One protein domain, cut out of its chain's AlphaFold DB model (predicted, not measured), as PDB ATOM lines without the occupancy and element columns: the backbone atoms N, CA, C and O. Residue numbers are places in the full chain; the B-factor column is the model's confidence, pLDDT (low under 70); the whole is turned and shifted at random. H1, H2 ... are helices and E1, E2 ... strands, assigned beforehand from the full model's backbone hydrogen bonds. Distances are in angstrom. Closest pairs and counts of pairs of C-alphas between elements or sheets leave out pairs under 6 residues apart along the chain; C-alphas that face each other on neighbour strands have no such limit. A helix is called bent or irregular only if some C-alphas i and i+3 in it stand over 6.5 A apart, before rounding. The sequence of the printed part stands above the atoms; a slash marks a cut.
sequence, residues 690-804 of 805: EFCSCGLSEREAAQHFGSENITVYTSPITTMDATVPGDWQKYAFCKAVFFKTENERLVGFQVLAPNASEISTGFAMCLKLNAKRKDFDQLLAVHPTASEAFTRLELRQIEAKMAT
ATOM      1  N   GLU A 690     -37.627 -18.378  52.680       95.25
ATOM      2  CA  GLU A 690     -36.816 -18.866  51.562       95.25
ATOM      3  C   GLU A 690     -37.549 -18.717  50.234       95.25
ATOM      4  O   GLU A 690     -38.752 -18.966  50.141       95.25
ATOM      5  N   PHE A 691     -36.803 -18.381  49.186       96.12
ATOM      6  CA  PHE A 691     -37.317 -18.315  47.826       96.12
ATOM      7  C   PHE A 691     -36.646 -19.367  46.944       96.12
ATOM      8  O   PHE A 691     -35.441 -19.602  47.033       96.12
ATOM      9  N   CYS A 692     -37.428 -20.004  46.079       96.44
ATOM     10  CA  CYS A 692     -36.961 -20.891  45.027       96.44
ATOM     11  C   CYS A 692     -37.683 -20.621  43.702       96.44
ATOM     12  O   CYS A 692     -38.877 -20.329  43.688       96.44
ATOM     13  N   SER A 693     -36.963 -20.768  42.588       95.19
ATOM     14  CA  SER A 693     -37.504 -20.672  41.225       95.19
ATOM     15  C   SER A 693     -36.859 -21.723  40.330       95.19
ATOM     16  O   SER A 693     -35.665 -21.988  40.455       95.19
ATOM     17  N   CYS A 694     -37.627 -22.318  39.422       95.62
ATOM     18  CA  CYS A 694     -37.118 -23.279  38.445       95.62
ATOM     19  C   CYS A 694     -37.892 -23.142  37.130       95.62
ATOM     20  O   CYS A 694     -39.113 -22.981  37.155       95.62
ATOM     21  N   GLY A 695     -37.194 -23.218  35.994       94.31
ATOM     22  CA  GLY A 695     -37.771 -22.866  34.695       94.31
ATOM     23  C   GLY A 695     -38.086 -21.369  34.588       94.31
ATOM     24  O   GLY A 695     -37.525 -20.555  35.322       94.31
ATOM     25  N   LEU A 696     -38.980 -21.017  33.666       93.69
ATOM     26  CA  LEU A 696     -39.272 -19.627  33.302       93.69
ATOM     27  C   LEU A 696     -40.134 -18.899  34.351       93.69
ATOM     28  O   LEU A 696     -41.071 -19.466  34.922       93.69
ATOM     29  N   SER A 697     -39.880 -17.606  34.552       92.44
ATOM     30  CA  SER A 697     -40.848 -16.690  35.171       92.44
ATOM     31  C   SER A 697     -42.083 -16.484  34.281       92.44
ATOM     32  O   SER A 697     -42.073 -16.794  33.089       92.44
ATOM     33  N   GLU A 698     -43.149 -15.900  34.839       92.50
ATOM     34  CA  GLU A 698     -44.333 -15.466  34.075       92.50
ATOM     35  C   GLU A 698     -43.946 -14.561  32.895       92.50
ATOM     36  O   GLU A 698     -44.410 -14.749  31.771       92.50
ATOM     37  N   ARG A 699     -43.035 -13.614  33.147       92.00
ATOM     38  CA  ARG A 699     -42.548 -12.638  32.168       92.00
ATOM     39  C   ARG A 699     -41.753 -13.292  31.041       92.00
ATOM     40  O   ARG A 699     -41.973 -12.963  29.878       92.00
ATOM     41  N   GLU A 700     -40.852 -14.216  31.360       93.25
ATOM     42  CA  GLU A 700     -40.083 -14.949  30.347       93.25
ATOM     43  C   GLU A 700     -40.990 -15.896  29.555       93.25
ATOM     44  O   GLU A 700     -40.928 -15.916  28.331       93.25
ATOM     45  N   ALA A 701     -41.897 -16.623  30.214       94.06
ATOM     46  CA  ALA A 701     -42.850 -17.495  29.534       94.06
ATOM     47  C   ALA A 701     -43.754 -16.711  28.561       94.06
ATOM     48  O   ALA A 701     -43.950 -17.148  27.428       94.06
ATOM     49  N   ALA A 702     -44.226 -15.520  28.946       94.25
ATOM     50  CA  ALA A 702     -44.967 -14.624  28.059       94.25
ATOM     51  C   ALA A 702     -44.122 -14.140  26.862       94.25
ATOM     52  O   ALA A 702     -44.627 -14.073  25.743       94.25
ATOM     53  N   GLN A 703     -42.832 -13.851  27.063       95.06
ATOM     54  CA  GLN A 703     -41.908 -13.465  25.984       95.06
ATOM     55  C   GLN A 703     -41.560 -14.626  25.037       95.06
ATOM     56  O   GLN A 703     -41.393 -14.404  23.841       95.06
ATOM     57  N   HIS A 704     -41.461 -15.853  25.555       94.56
ATOM     58  CA  HIS A 704     -41.132 -17.053  24.779       94.56
ATOM     59  C   HIS A 704     -42.333 -17.651  24.031       94.56
ATOM     60  O   HIS A 704     -42.141 -18.244  22.969       94.56
ATOM     61  N   PHE A 705     -43.549 -17.525  24.572       95.50
ATOM     62  CA  PHE A 705     -44.735 -18.233  24.074       95.50
ATOM     63  C   PHE A 705     -45.913 -17.335  23.674       95.50
ATOM     64  O   PHE A 705     -46.849 -17.838  23.059       95.50
ATOM     65  N   GLY A 706     -45.894 -16.042  24.004       94.94
ATOM     66  CA  GLY A 706     -47.062 -15.159  23.931       94.94
ATOM     67  C   GLY A 706     -47.910 -15.239  25.205       94.94
ATOM     68  O   GLY A 706     -48.201 -16.328  25.710       94.94
ATOM     69  N   SER A 707     -48.304 -14.081  25.744       92.44
ATOM     70  CA  SER A 707     -49.081 -13.969  26.990       92.44
ATOM     71  C   SER A 707     -50.414 -14.722  26.932       92.44
ATOM     72  O   SER A 707     -50.890 -15.245  27.936       92.44
ATOM     73  N   GLU A 708     -51.022 -14.808  25.752       91.62
ATOM     74  CA  GLU A 708     -52.272 -15.521  25.509       91.62
ATOM     75  C   GLU A 708     -52.126 -17.048  25.616       91.62
ATOM     76  O   GLU A 708     -53.091 -17.730  25.977       91.62
ATOM     77  N   ASN A 709     -50.921 -17.585  25.383       95.19
ATOM     78  CA  ASN A 709     -50.635 -19.023  25.377       95.19
ATOM     79  C   ASN A 709     -50.140 -19.567  26.727       95.19
ATOM     80  O   ASN A 709     -49.957 -20.781  26.852       95.19
ATOM     81  N   ILE A 710     -49.961 -18.719  27.744       95.88
ATOM     82  CA  ILE A 710     -49.626 -19.143  29.114       95.88
ATOM     83  C   ILE A 710     -50.838 -19.063  30.051       95.88
ATOM     84  O   ILE A 710     -51.713 -18.220  29.860       95.88
ATOM     85  N   THR A 711     -50.892 -19.937  31.055       95.19
ATOM     86  CA  THR A 711     -51.810 -19.850  32.207       95.19
ATOM     87  C   THR A 711     -50.980 -19.701  33.480       95.19
ATOM     88  O   THR A 711     -50.015 -20.456  33.662       95.19
ATOM     89  N   VAL A 712     -51.353 -18.785  34.377       95.44
ATOM     90  CA  VAL A 712     -50.686 -18.610  35.676       95.44
ATOM     91  C   VAL A 712     -51.609 -19.048  36.807       95.44
ATOM     92  O   VAL A 712     -52.646 -18.439  37.079       95.44
ATOM     93  N   TYR A 713     -51.186 -20.089  37.522       95.75
ATOM     94  CA  TYR A 713     -51.842 -20.535  38.745       95.75
ATOM     95  C   TYR A 713     -51.038 -20.121  39.979       95.75
ATOM     96  O   TYR A 713     -49.807 -20.080  39.963       95.75
ATOM     97  N   THR A 714     -51.741 -19.859  41.075       95.31
ATOM     98  CA  THR A 714     -51.172 -19.471  42.368       95.31
ATOM     99  C   THR A 714     -51.864 -20.211  43.505       95.31
ATOM    100  O   THR A 714     -53.056 -20.494  43.422       95.31
ATOM    101  N   SER A 715     -51.145 -20.479  44.594       94.25
ATOM    102  CA  SER A 715     -51.725 -20.958  45.854       94.25
ATOM    103  C   SER A 715     -51.019 -20.284  47.031       94.25
ATOM    104  O   SER A 715     -49.785 -20.272  47.051       94.25
ATOM    105  N   PRO A 716     -51.734 -19.762  48.044       92.31
ATOM    106  CA  PRO A 716     -51.099 -19.353  49.293       92.31
ATOM    107  C   PRO A 716     -50.476 -20.575  49.985       92.31
ATOM    108  O   PRO A 716     -51.017 -21.681  49.911       92.31
ATOM    109  N   ILE A 717     -49.346 -20.383  50.667       91.12
ATOM    110  CA  ILE A 717     -48.710 -21.430  51.476       91.12
ATOM    111  C   ILE A 717     -49.024 -21.166  52.945       91.12
ATOM    112  O   ILE A 717     -48.775 -20.090  53.478       91.12
ATOM    113  N   THR A 718     -49.590 -22.170  53.612       81.94
ATOM    114  CA  THR A 718     -49.901 -22.146  55.043       81.94
ATOM    115  C   THR A 718     -49.408 -23.440  55.667       81.94
ATOM    116  O   THR A 718     -49.729 -24.522  55.185       81.94
ATOM    117  N   THR A 719     -48.638 -23.332  56.745       81.38
ATOM    118  CA  THR A 719     -48.093 -24.471  57.489       81.38
ATOM    119  C   THR A 719     -48.512 -24.395  58.954       81.38
ATOM    120  O   THR A 719     -48.940 -23.346  59.435       81.38
ATOM    121  N   MET A 720     -48.403 -25.501  59.693       79.56
ATOM    122  CA  MET A 720     -48.784 -25.514  61.113       79.56
ATOM    123  C   MET A 720     -47.848 -24.668  61.982       79.56
ATOM    124  O   MET A 720     -48.288 -24.108  62.978       79.56
ATOM    125  N   ASP A 721     -46.583 -24.512  61.585       74.81
ATOM    126  CA  ASP A 721     -45.644 -23.602  62.241       74.81
ATOM    127  C   ASP A 721     -45.940 -22.114  61.961       74.81
ATOM    128  O   ASP A 721     -45.385 -21.255  62.645       74.81
ATOM    129  N   ALA A 722     -46.846 -21.801  61.024       71.19
ATOM    130  CA  ALA A 722     -47.344 -20.449  60.768       71.19
ATOM    131  C   ALA A 722     -48.505 -20.042  61.694       71.19
ATOM    132  O   ALA A 722     -48.596 -18.886  62.091       71.19
ATOM    133  N   THR A 723     -49.395 -20.970  62.062       67.44
ATOM    134  CA  THR A 723     -50.723 -20.628  62.623       67.44
ATOM    135  C   THR A 723     -50.700 -20.018  64.027       67.44
ATOM    136  O   THR A 723     -51.693 -19.433  64.453       67.44
ATOM    137  N   VAL A 724     -49.581 -20.144  64.745       64.12
ATOM    138  CA  VAL A 724     -49.383 -19.629  66.110       64.12
ATOM    139  C   VAL A 724     -48.411 -18.426  66.164       64.12
ATOM    140  O   VAL A 724     -48.672 -17.494  66.926       64.12
ATOM    141  N   PRO A 725     -47.307 -18.374  65.383       64.19
ATOM    142  CA  PRO A 725     -46.370 -17.245  65.391       64.19
ATOM    143  C   PRO A 725     -46.304 -16.397  64.106       64.19
ATOM    144  O   PRO A 725     -45.576 -15.406  64.102       64.19
ATOM    145  N   GLY A 726     -46.929 -16.827  63.009       61.34
ATOM    146  CA  GLY A 726     -46.427 -16.616  61.649       61.34
ATOM    147  C   GLY A 726     -46.922 -15.378  60.909       61.34
ATOM    148  O   GLY A 726     -47.602 -15.498  59.894       61.34
ATOM    149  N   ASP A 727     -46.450 -14.193  61.301       73.50
ATOM    150  CA  ASP A 727     -46.599 -12.958  60.508       73.50
ATOM    151  C   ASP A 727     -46.100 -13.074  59.054       73.50
ATOM    152  O   ASP A 727     -46.501 -12.295  58.189       73.50
ATOM    153  N   TRP A 728     -45.233 -14.052  58.773       84.88
ATOM    154  CA  TRP A 728     -44.707 -14.340  57.443       84.88
ATOM    155  C   TRP A 728     -45.744 -14.952  56.482       84.88
ATOM    156  O   TRP A 728     -45.575 -14.845  55.267       84.88
ATOM    157  N   GLN A 729     -46.827 -15.557  56.990       86.25
ATOM    158  CA  GLN A 729     -47.804 -16.324  56.197       86.25
ATOM    159  C   GLN A 729     -48.427 -15.495  55.061       86.25
ATOM    160  O   GLN A 729     -48.623 -16.001  53.960       86.25
ATOM    161  N   LYS A 730     -48.660 -14.196  55.294       88.25
ATOM    162  CA  LYS A 730     -49.217 -13.246  54.309       88.25
ATOM    163  C   LYS A 730     -48.334 -13.010  53.073       88.25
ATOM    164  O   LYS A 730     -48.820 -12.482  52.076       88.25
ATOM    165  N   TYR A 731     -47.058 -13.399  53.125       92.38
ATOM    166  CA  TYR A 731     -46.125 -13.327  51.997       92.38
ATOM    167  C   TYR A 731     -45.936 -14.677  51.290       92.38
ATOM    168  O   TYR A 731     -45.481 -14.696  50.148       92.38
ATOM    169  N   ALA A 732     -46.261 -15.799  51.942       93.69
ATOM    170  CA  ALA A 732     -45.884 -17.127  51.473       93.69
ATOM    171  C   ALA A 732     -46.848 -17.694  50.420       93.69
ATOM    172  O   ALA A 732     -48.065 -17.738  50.614       93.69
ATOM    173  N   PHE A 733     -46.299 -18.156  49.296       94.50
ATOM    174  CA  PHE A 733     -47.081 -18.623  48.153       94.50
ATOM    175  C   PHE A 733     -46.288 -19.535  47.211       94.50
ATOM    176  O   PHE A 733     -45.056 -19.508  47.157       94.50
ATOM    177  N   CYS A 734     -47.033 -20.323  46.445       95.56
ATOM    178  CA  CYS A 734     -46.596 -21.002  45.237       95.56
ATOM    179  C   CYS A 734     -47.202 -20.288  44.018       95.56
ATOM    180  O   CYS A 734     -48.359 -19.858  44.053       95.56
ATOM    181  N   LYS A 735     -46.429 -20.200  42.936       95.69
ATOM    182  CA  LYS A 735     -46.833 -19.723  41.612       95.69
ATOM    183  C   LYS A 735     -46.323 -20.722  40.575       95.69
ATOM    184  O   LYS A 735     -45.178 -21.156  40.661       95.69
ATOM    185  N   ALA A 736     -47.161 -21.109  39.623       96.81
ATOM    186  CA  ALA A 736     -46.836 -22.102  38.605       96.81
ATOM    187  C   ALA A 736     -47.357 -21.648  37.236       96.81
ATOM    188  O   ALA A 736     -48.523 -21.273  37.094       96.81
ATOM    189  N   VAL A 737     -46.476 -21.679  36.237       96.50
ATOM    190  CA  VAL A 737     -46.725 -21.177  34.883       96.50
ATOM    191  C   VAL A 737     -46.791 -22.360  33.921       96.50
ATOM    192  O   VAL A 737     -45.867 -23.178  33.862       96.50
ATOM    193  N   PHE A 738     -47.880 -22.449  33.159       97.25
ATOM    194  CA  PHE A 738     -48.155 -23.552  32.237       97.25
ATOM    195  C   PHE A 738     -48.364 -23.045  30.807       97.25
ATOM    196  O   PHE A 738     -48.930 -21.977  30.596       97.25
ATOM    197  N   PHE A 739     -47.930 -23.824  29.816       96.88
ATOM    198  CA  PHE A 739     -48.092 -23.542  28.389       96.88
ATOM    199  C   PHE A 739     -49.322 -24.283  27.848       96.88
ATOM    200  O   PHE A 739     -49.351 -25.519  27.815       96.88
ATOM    201  N   LYS A 740     -50.353 -23.528  27.453       93.62
ATOM    202  CA  LYS A 740     -51.699 -24.026  27.116       93.62
ATOM    203  C   LYS A 740     -51.686 -25.030  25.964       93.62
ATOM    204  O   LYS A 740     -52.264 -26.110  26.080       93.62
ATOM    205  N   THR A 741     -51.004 -24.688  24.871       92.50
ATOM    206  CA  THR A 741     -51.026 -25.439  23.602       92.50
ATOM    207  C   THR A 741     -50.393 -26.831  23.701       92.50
ATOM    208  O   THR A 741     -50.776 -27.723  22.949       92.50
ATOM    209  N   GLU A 742     -49.513 -27.072  24.677       91.56
ATOM    210  CA  GLU A 742     -48.947 -28.396  24.978       91.56
ATOM    211  C   GLU A 742     -49.714 -29.138  26.095       91.56
ATOM    212  O   GLU A 742     -49.146 -29.928  26.856       91.56
ATOM    213  N   ASN A 743     -51.035 -28.923  26.161       92.62
ATOM    214  CA  ASN A 743     -51.948 -29.512  27.150       92.62
ATOM    215  C   ASN A 743     -51.541 -29.112  28.583       92.62
ATOM    216  O   ASN A 743     -51.345 -29.967  29.450       92.62
ATOM    217  N   GLU A 744     -51.382 -27.805  28.798       95.38
ATOM    218  CA  GLU A 744     -50.947 -27.201  30.063       95.38
ATOM    219  C   GLU A 744     -49.692 -27.861  30.647       95.38
ATOM    220  O   GLU A 744     -49.684 -28.316  31.792       95.38
ATOM    221  N   ARG A 745     -48.616 -27.933  29.856       97.38
ATOM    222  CA  ARG A 745     -47.302 -28.369  30.348       97.38
ATOM    223  C   ARG A 745     -46.680 -27.277  31.216       97.38
ATOM    224  O   ARG A 745     -46.637 -26.119  30.812       97.38
ATOM    225  N   LEU A 746     -46.131 -27.648  32.368       97.31
ATOM    226  CA  LEU A 746     -45.379 -26.749  33.242       97.31
ATOM    227  C   LEU A 746     -44.132 -26.199  32.515       97.31
ATOM    228  O   LEU A 746     -43.352 -26.964  31.938       97.31
ATOM    229  N   VAL A 747     -43.940 -24.876  32.544       96.88
ATOM    230  CA  VAL A 747     -42.757 -24.181  31.985       96.88
ATOM    231  C   VAL A 747     -41.896 -23.503  33.049       96.88
ATOM    232  O   VAL A 747     -40.697 -23.329  32.835       96.88
ATOM    233  N   GLY A 748     -42.465 -23.201  34.215       96.50
ATOM    234  CA  GLY A 748     -41.709 -22.773  35.386       96.50
ATOM    235  C   GLY A 748     -42.574 -22.639  36.632       96.50
ATOM    236  O   GLY A 748     -43.804 -22.700  36.561       96.50
ATOM    237  N   PHE A 749     -41.931 -22.493  37.787       96.88
ATOM    238  CA  PHE A 749     -42.606 -22.247  39.059       96.88
ATOM    239  C   PHE A 749     -41.735 -21.438  40.025       96.88
ATOM    240  O   PHE A 749     -40.504 -21.462  39.950       96.88
ATOM    241  N   GLN A 750     -42.395 -20.768  40.967       96.44
ATOM    242  CA  GLN A 750     -41.805 -20.006  42.062       96.44
ATOM    243  C   GLN A 750     -42.436 -20.443  43.395       96.44
ATOM    244  O   GLN A 750     -43.639 -20.701  43.475       96.44
ATOM    245  N   VAL A 751     -41.628 -20.523  44.453       97.06
ATOM    246  CA  VAL A 751     -42.054 -20.851  45.824       97.06
ATOM    247  C   VAL A 751     -41.386 -19.882  46.789       97.06
ATOM    248  O   VAL A 751     -40.161 -19.812  46.825       97.06
ATOM    249  N   LEU A 752     -42.180 -19.177  47.592       96.25
ATOM    250  CA  LEU A 752     -41.721 -18.346  48.707       96.25
ATOM    251  C   LEU A 752     -42.329 -18.913  49.998       96.25
ATOM    252  O   LEU A 752     -43.536 -18.801  50.205       96.25
ATOM    253  N   ALA A 753     -41.524 -19.597  50.816       94.06
ATOM    254  CA  ALA A 753     -41.977 -20.390  51.966       94.06
ATOM    255  C   ALA A 753     -40.816 -20.761  52.915       94.06
ATOM    256  O   ALA A 753     -39.655 -20.699  52.514       94.06
ATOM    257  N   PRO A 754     -41.078 -21.232  54.149       90.75
ATOM    258  CA  PRO A 754     -40.068 -21.947  54.924       90.75
ATOM    259  C   PRO A 754     -39.718 -23.271  54.226       90.75
ATOM    260  O   PRO A 754     -40.613 -23.986  53.773       90.75
ATOM    261  N   ASN A 755     -38.432 -23.630  54.188       91.81
ATOM    262  CA  ASN A 755     -37.927 -24.855  53.546       91.81
ATOM    263  C   ASN A 755     -38.247 -24.939  52.036       91.81
ATOM    264  O   ASN A 755     -38.498 -26.024  51.499       91.81
ATOM    265  N   ALA A 756     -38.251 -23.798  51.335       94.94
ATOM    266  CA  ALA A 756     -38.548 -23.736  49.905       94.94
ATOM    267  C   ALA A 756     -37.580 -24.592  49.069       94.94
ATOM    268  O   ALA A 756     -38.003 -25.120  48.037       94.94
ATOM    269  N   SER A 757     -36.329 -24.785  49.517       93.06
ATOM    270  CA  SER A 757     -35.356 -25.669  48.852       93.06
ATOM    271  C   SER A 757     -35.830 -27.121  48.798       93.06
ATOM    272  O   SER A 757     -35.798 -27.747  47.735       93.06
ATOM    273  N   GLU A 758     -36.332 -27.638  49.918       93.00
ATOM    274  CA  GLU A 758     -36.744 -29.038  50.057       93.00
ATOM    275  C   GLU A 758     -38.024 -29.311  49.261       93.00
ATOM    276  O   GLU A 758     -38.109 -30.289  48.518       93.00
ATOM    277  N   ILE A 759     -38.989 -28.385  49.340       92.81
ATOM    278  CA  ILE A 759     -40.233 -28.418  48.559       92.81
ATOM    279  C   ILE A 759     -39.912 -28.422  47.058       92.81
ATOM    280  O   ILE A 759     -40.370 -29.285  46.307       92.81
ATOM    281  N   SER A 760     -39.106 -27.457  46.613       96.19
ATOM    282  CA  SER A 760     -38.873 -27.200  45.189       96.19
ATOM    283  C   SER A 760     -37.995 -28.254  44.521       96.19
ATOM    284  O   SER A 760     -38.125 -28.474  43.318       96.19
ATOM    285  N   THR A 761     -37.130 -28.940  45.275       93.19
ATOM    286  CA  THR A 761     -36.269 -30.010  44.739       93.19
ATOM    287  C   THR A 761     -37.092 -31.171  44.177       93.19
ATOM    288  O   THR A 761     -36.753 -31.699  43.118       93.19
ATOM    289  N   GLY A 762     -38.221 -31.516  44.811       91.56
ATOM    290  CA  GLY A 762     -39.167 -32.493  44.266       91.56
ATOM    291  C   GLY A 762     -39.819 -32.009  42.966       91.56
ATOM    292  O   GLY A 762     -39.763 -32.692  41.942       91.56
ATOM    293  N   PHE A 763     -40.386 -30.800  42.970       94.31
ATOM    294  CA  PHE A 763     -41.116 -30.261  41.814       94.31
ATOM    295  C   PHE A 763     -40.220 -29.851  40.632       94.31
ATOM    296  O   PHE A 763     -40.684 -29.816  39.492       94.31
ATOM    297  N   ALA A 764     -38.914 -29.654  40.833       94.75
ATOM    298  CA  ALA A 764     -37.955 -29.491  39.737       94.75
ATOM    299  C   ALA A 764     -37.901 -30.724  38.805       94.75
ATOM    300  O   ALA A 764     -37.644 -30.581  37.607       94.75
ATOM    301  N   MET A 765     -38.215 -31.927  39.307       93.69
ATOM    302  CA  MET A 765     -38.361 -33.115  38.457       93.69
ATOM    303  C   MET A 765     -39.604 -33.052  37.562       93.69
ATOM    304  O   MET A 765     -39.554 -33.552  36.442       93.69
ATOM    305  N   CYS A 766     -40.685 -32.386  37.982       94.56
ATOM    306  CA  CYS A 766     -41.885 -32.200  37.159       94.56
ATOM    307  C   CYS A 766     -41.574 -31.398  35.880       94.56
ATOM    308  O   CYS A 766     -42.048 -31.756  34.803       94.56
ATOM    309  N   LEU A 767     -40.696 -30.389  35.963       94.00
ATOM    310  CA  LEU A 767     -40.191 -29.652  34.793       94.00
ATOM    311  C   LEU A 767     -39.328 -30.517  33.864       94.00
ATOM    312  O   LEU A 767     -39.406 -30.373  32.644       94.00
ATOM    313  N   LYS A 768     -38.506 -31.425  34.403       91.12
ATOM    314  CA  LYS A 768     -37.681 -32.339  33.587       91.12
ATOM    315  C   LYS A 768     -38.501 -33.463  32.947       91.12
ATOM    316  O   LYS A 768     -38.170 -33.903  31.853       91.12
ATOM    317  N   LEU A 769     -39.592 -33.877  33.589       94.44
ATOM    318  CA  LEU A 769     -40.535 -34.884  33.090       94.44
ATOM    319  C   LEU A 769     -41.667 -34.302  32.224       94.44
ATOM    320  O   LEU A 769     -42.533 -35.056  31.792       94.44
ATOM    321  N   ASN A 770     -41.660 -32.991  31.938       94.75
ATOM    322  CA  ASN A 770     -42.692 -32.303  31.147       94.75
ATOM    323  C   ASN A 770     -44.123 -32.479  31.715       94.75
ATOM    324  O   ASN A 770     -45.085 -32.609  30.955       94.75
ATOM    325  N   ALA A 771     -44.254 -32.487  33.045       96.81
ATOM    326  CA  ALA A 771     -45.522 -32.671  33.749       96.81
ATOM    327  C   ALA A 771     -46.550 -31.574  33.422       96.81
ATOM    328  O   ALA A 771     -46.198 -30.436  33.090       96.81
ATOM    329  N   LYS A 772     -47.830 -31.921  33.545       97.25
ATOM    330  CA  LYS A 772     -48.978 -31.103  33.137       97.25
ATOM    331  C   LYS A 772     -49.827 -30.674  34.327       97.25
ATOM    332  O   LYS A 772     -49.825 -31.351  35.349       97.25
ATOM    333  N   ARG A 773     -50.626 -29.608  34.182       96.00
ATOM    334  CA  ARG A 773     -51.536 -29.098  35.233       96.00
ATOM    335  C   ARG A 773     -52.385 -30.207  35.872       96.00
ATOM    336  O   ARG A 773     -52.453 -30.275  37.094       96.00
ATOM    337  N   LYS A 774     -52.915 -31.130  35.062       96.00
ATOM    338  CA  LYS A 774     -53.686 -32.306  35.504       96.00
ATOM    339  C   LYS A 774     -52.906 -33.281  36.403       96.00
ATOM    340  O   LYS A 774     -53.512 -33.931  37.249       96.00
ATOM    341  N   ASP A 775     -51.590 -33.404  36.241       96.44
ATOM    342  CA  ASP A 775     -50.777 -34.315  37.061       96.44
ATOM    343  C   ASP A 775     -50.664 -33.796  38.508       96.44
ATOM    344  O   ASP A 775     -50.552 -34.583  39.446       96.44
ATOM    345  N   PHE A 776     -50.782 -32.474  38.694       95.69
ATOM    346  CA  PHE A 776     -50.878 -31.824  40.002       95.69
ATOM    347  C   PHE A 776     -52.258 -32.000  40.657       95.69
ATOM    348  O   PHE A 776     -52.319 -32.217  41.865       95.69
ATOM    349  N   ASP A 777     -53.357 -31.983  39.889       93.31
ATOM    350  CA  ASP A 777     -54.710 -32.258  40.425       93.31
ATOM    351  C   ASP A 777     -54.888 -33.718  40.864       93.31
ATOM    352  O   ASP A 777     -55.699 -34.022  41.736       93.31
ATOM    353  N   GLN A 778     -54.150 -34.641  40.242       94.62
ATOM    354  CA  GLN A 778     -54.214 -36.073  40.551       94.62
ATOM    355  C   GLN A 778     -53.241 -36.503  41.663       94.62
ATOM    356  O   GLN A 778     -53.271 -37.662  42.083       94.62
ATOM    357  N   LEU A 779     -52.404 -35.591  42.164       94.50
ATOM    358  CA  LEU A 779     -51.481 -35.856  43.261       94.50
ATOM    359  C   LEU A 779     -52.203 -35.770  44.615       94.50
ATOM    360  O   LEU A 779     -52.625 -34.704  45.054       94.50
ATOM    361  N   LEU A 780     -52.286 -36.896  45.325       94.12
ATOM    362  CA  LEU A 780     -52.743 -36.920  46.716       94.12
ATOM    363  C   LEU A 780     -51.627 -36.402  47.637       94.12
ATOM    364  O   LEU A 780     -50.708 -37.140  47.994       94.12
ATOM    365  N   ALA A 781     -51.698 -35.121  47.998       91.50
ATOM    366  CA  ALA A 781     -50.739 -34.490  48.899       91.50
ATOM    367  C   ALA A 781     -50.865 -34.974  50.357       91.50
ATOM    368  O   ALA A 781     -51.928 -35.395  50.818       91.50
ATOM    369  N   VAL A 782     -49.765 -34.862  51.107       92.06
ATOM    370  CA  VAL A 782     -49.747 -35.080  52.560       92.06
ATOM    371  C   VAL A 782     -50.201 -33.799  53.259       92.06
ATOM    372  O   VAL A 782     -49.616 -32.741  53.036       92.06
ATOM    373  N   HIS A 783     -51.195 -33.900  54.139       90.50
ATOM    374  CA  HIS A 783     -51.715 -32.775  54.917       90.50
ATOM    375  C   HIS A 783     -51.374 -32.924  56.413       90.50
ATOM    376  O   HIS A 783     -51.524 -34.029  56.942       90.50
ATOM    377  N   PRO A 784     -50.986 -31.848  57.128       88.81
ATOM    378  CA  PRO A 784     -50.654 -30.506  56.637       88.81
ATOM    379  C   PRO A 784     -49.180 -30.393  56.212       88.81
ATOM    380  O   PRO A 784     -48.280 -30.751  56.970       88.81
ATOM    381  N   THR A 785     -48.915 -29.849  55.021       89.94
ATOM    382  CA  THR A 785     -47.549 -29.566  54.529       89.94
ATOM    383  C   THR A 785     -47.523 -28.296  53.678       89.94
ATOM    384  O   THR A 785     -48.544 -27.887  53.144       89.94
ATOM    385  N   ALA A 786     -46.355 -27.675  53.498       90.75
ATOM    386  CA  ALA A 786     -46.209 -26.553  52.564       90.75
ATOM    387  C   ALA A 786     -46.343 -26.977  51.086       90.75
ATOM    388  O   ALA A 786     -46.800 -26.201  50.249       90.75
ATOM    389  N   SER A 787     -45.941 -28.209  50.759       92.69
ATOM    390  CA  SER A 787     -45.919 -28.737  49.392       92.69
ATOM    391  C   SER A 787     -47.309 -29.043  48.827       92.69
ATOM    392  O   SER A 787     -47.459 -29.059  47.607       92.69
ATOM    393  N   GLU A 788     -48.340 -29.209  49.663       92.81
ATOM    394  CA  GLU A 788     -49.725 -29.403  49.196       92.81
ATOM    395  C   GLU A 788     -50.311 -28.179  48.465       92.81
ATOM    396  O   GLU A 788     -51.309 -28.302  47.760       92.81
ATOM    397  N   ALA A 789     -49.679 -27.003  48.559       92.88
ATOM    398  CA  ALA A 789     -50.050 -25.832  47.760       92.88
ATOM    399  C   ALA A 789     -49.956 -26.098  46.242       92.88
ATOM    400  O   ALA A 789     -50.761 -25.581  45.469       92.88
ATOM    401  N   PHE A 790     -49.044 -26.977  45.806       94.06
ATOM    402  CA  PHE A 790     -48.956 -27.409  44.408       94.06
ATOM    403  C   PHE A 790     -50.168 -28.236  43.944       94.06
ATOM    404  O   PHE A 790     -50.400 -28.328  42.744       94.06
ATOM    405  N   THR A 791     -50.968 -28.801  44.856       93.69
ATOM    406  CA  THR A 791     -52.223 -29.513  44.535       93.69
ATOM    407  C   THR A 791     -53.464 -28.660  44.834       93.69
ATOM    408  O   THR A 791     -54.584 -29.161  44.819       93.69
ATOM    409  N   ARG A 792     -53.270 -27.366  45.137       91.31
ATOM    410  CA  ARG A 792     -54.307 -26.347  45.388       91.31
ATOM    411  C   ARG A 792     -54.094 -25.107  44.509       91.31
ATOM    412  O   ARG A 792     -54.374 -23.983  44.908       91.31
ATOM    413  N   LEU A 793     -53.554 -25.321  43.312       93.31
ATOM    414  CA  LEU A 793     -53.234 -24.279  42.341       93.31
ATOM    415  C   LEU A 793     -54.514 -23.683  41.732       93.31
ATOM    416  O   LEU A 793     -55.140 -24.293  40.860       93.31
ATOM    417  N   GLU A 794     -54.878 -22.478  42.172       92.25
ATOM    418  CA  GLU A 794     -56.027 -21.700  41.692       92.25
ATOM    419  C   GLU A 794     -55.617 -20.735  40.569       92.25
ATOM    420  O   GLU A 794     -54.500 -20.217  40.554       92.25
ATOM    421  N   LEU A 795     -56.514 -20.491  39.609       89.81
ATOM    422  CA  LEU A 795     -56.265 -19.566  38.499       89.81
ATOM    423  C   LEU A 795     -56.126 -18.130  39.028       89.81
ATOM    424  O   LEU A 795     -56.989 -17.657  39.773       89.81
ATOM    425  N   ARG A 796     -55.064 -17.414  38.635       82.19
ATOM    426  CA  ARG A 796     -54.797 -16.048  39.117       82.19
ATOM    427  C   ARG A 796     -56.001 -15.141  38.836       82.19
ATOM    428  O   ARG A 796     -56.496 -15.085  37.713       82.19
ATOM    429  N   GLN A 797     -56.463 -14.389  39.840       60.19
ATOM    430  CA  GLN A 797     -57.765 -13.689  39.797       60.19
ATOM    431  C   GLN A 797     -57.953 -12.699  38.627       60.19
ATOM    432  O   GLN A 797     -59.088 -12.366  38.290       60.19
ATOM    433  N   ILE A 798     -56.866 -12.214  38.018       58.09
ATOM    434  CA  ILE A 798     -56.911 -11.363  36.819       58.09
ATOM    435  C   ILE A 798     -57.290 -12.201  35.587       58.09
ATOM    436  O   ILE A 798     -58.238 -11.851  34.888       58.09
ATOM    437  N   GLU A 799     -56.627 -13.344  35.376       55.28
ATOM    438  CA  GLU A 799     -56.965 -14.306  34.317       55.28
ATOM    439  C   GLU A 799     -58.380 -14.862  34.517       55.28
ATOM    440  O   GLU A 799     -59.160 -14.902  33.572       55.28
ATOM    441  N   ALA A 800     -58.760 -15.190  35.758       49.06
ATOM    442  CA  ALA A 800     -60.110 -15.656  36.076       49.06
ATOM    443  C   ALA A 800     -61.196 -14.625  35.711       49.06
ATOM    444  O   ALA A 800     -62.227 -14.990  35.147       49.06
ATOM    445  N   LYS A 801     -60.963 -13.328  35.968       38.38
ATOM    446  CA  LYS A 801     -61.883 -12.258  35.544       38.38
ATOM    447  C   LYS A 801     -61.933 -12.115  34.024       38.38
ATOM    448  O   LYS A 801     -63.026 -12.000  33.487       38.38
ATOM    449  N   MET A 802     -60.791 -12.172  33.335       50.41
ATOM    450  CA  MET A 802     -60.746 -12.086  31.867       50.41
ATOM    451  C   MET A 802     -61.294 -13.331  31.151       50.41
ATOM    452  O   MET A 802     -61.682 -13.219  30.000       50.41
ATOM    453  N   ALA A 803     -61.360 -14.486  31.819       48.97
ATOM    454  CA  ALA A 803     -62.004 -15.705  31.317       48.97
ATOM    455  C   ALA A 803     -63.497 -15.823  31.700       48.97
ATOM    456  O   ALA A 803     -64.153 -16.788  31.313       48.97
ATOM    457  N   THR A 804     -64.023 -14.869  32.479       42.28
ATOM    458  CA  THR A 804     -65.456 -14.756  32.830       42.28
ATOM    459  C   THR A 804     -66.165 -13.654  32.017       42.28
ATOM    460  O   THR A 804     -67.388 -13.528  32.092       42.28
TER     461      THR A 804
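This is residues 690 to 804 of the 805 residues of the protein "(pine wood nematode) hypothetical protein" of Bursaphelenchus xylophilus (UniProt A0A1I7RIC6). A twisted four-stranded antiparallel sheet has helices over both faces: the long helix H3 runs along one face over E1 and E4, with short H5 beyond it over E3, and H1 covers part of the opposite face near the start of E2. Short H4 lies next to H5, H6 lies by the E2 edge, and H2 with the loop before it lies past the end of the sheet where E2 ends. These are three layers, helices on both faces of a sheet, with H3 on one face and H1 on the other. The printed part has 115 residues, with six named helices and four named strands in the chain order E1 H1 E2 H2 E3 E4 H3 H4 H5 H6; the sheet order is E1 E4 E3 E2, and the class is mixed, helices and strands. The whole is compact, with a radius of gyration of the C-alphas of 14.0 A and spans of 42 by 31 by 24 A.

The strands are E1, residues 690 to 695, 17.4 A long, from C-alpha 690 at (-36.816, -18.866, 51.562); E4, residues 745 to 753, 23.7 A; E3, residues 733 to 739, 20.4 A; and E2, residues 710 to 716, 20.2 A. E4 bends by 54 degrees at residue 748. H3, residues 756 to 768, is 18.5 A long and begins at C-alpha 756 (-38.548, -23.736, 49.905). H1 is residues 698 to 705, 10.4 A; H2 727 to 731; H4 773 to 777; H5 787 to 791; and H6 797 to 802, ending at C-alpha 802 (-60.746, -12.086, 31.867). H2 is only just irregular, C-alphas 727 and 730 being 6.7 A apart.

E1 and E4 are antiparallel, with N 692 and O 751 at 2.8 A, within hydrogen-bond range. The hairpin E3 and E4 has N 735 and O 750 at 2.9 A, and E3 and E2 are antiparallel with N 713 and O 736 at 2.9 A. H3 is on the sheet at a height of 8.1 A, along the strands at 2 degrees to E4 on the local plane; the closest C-alphas of H3 and E4 are those of Leu 767 and Leu 746, 6.1 A apart. H5 is on the same face, over E3 at a height of 8.3 A, with the C-alphas of Ala 789 and Cys 734 closest at 6.5 A. H1 is on the opposite face over E3, height 8.1 A, with Glu 698 and Val 737 closest at 6.2 A between C-alphas. H4 and H5 only just touch, with 3 pairs of C-alphas within 8 A, the closest those of Phe 776 and Thr 791 at 5.3 A. H2, H4 and H6 each only graze the sheet. Every O i to N i+4 pair is within hydrogen-bond range in H1, H4 and H6; the counts are 4 of 9 in H3, 0 of 1 in H2 and 0 of 1 in H5, against 6 of 10, 1 of 2 and 2 of 2 for O i to N i+3.

The two C-alphas farthest apart are those of Val 724 and Thr 741, 42.9 A. The printed part has no cut and no long link. Mean pLDDT of the printed part is 88.8; residues 723 to 726 and 797 to 804 are under 70.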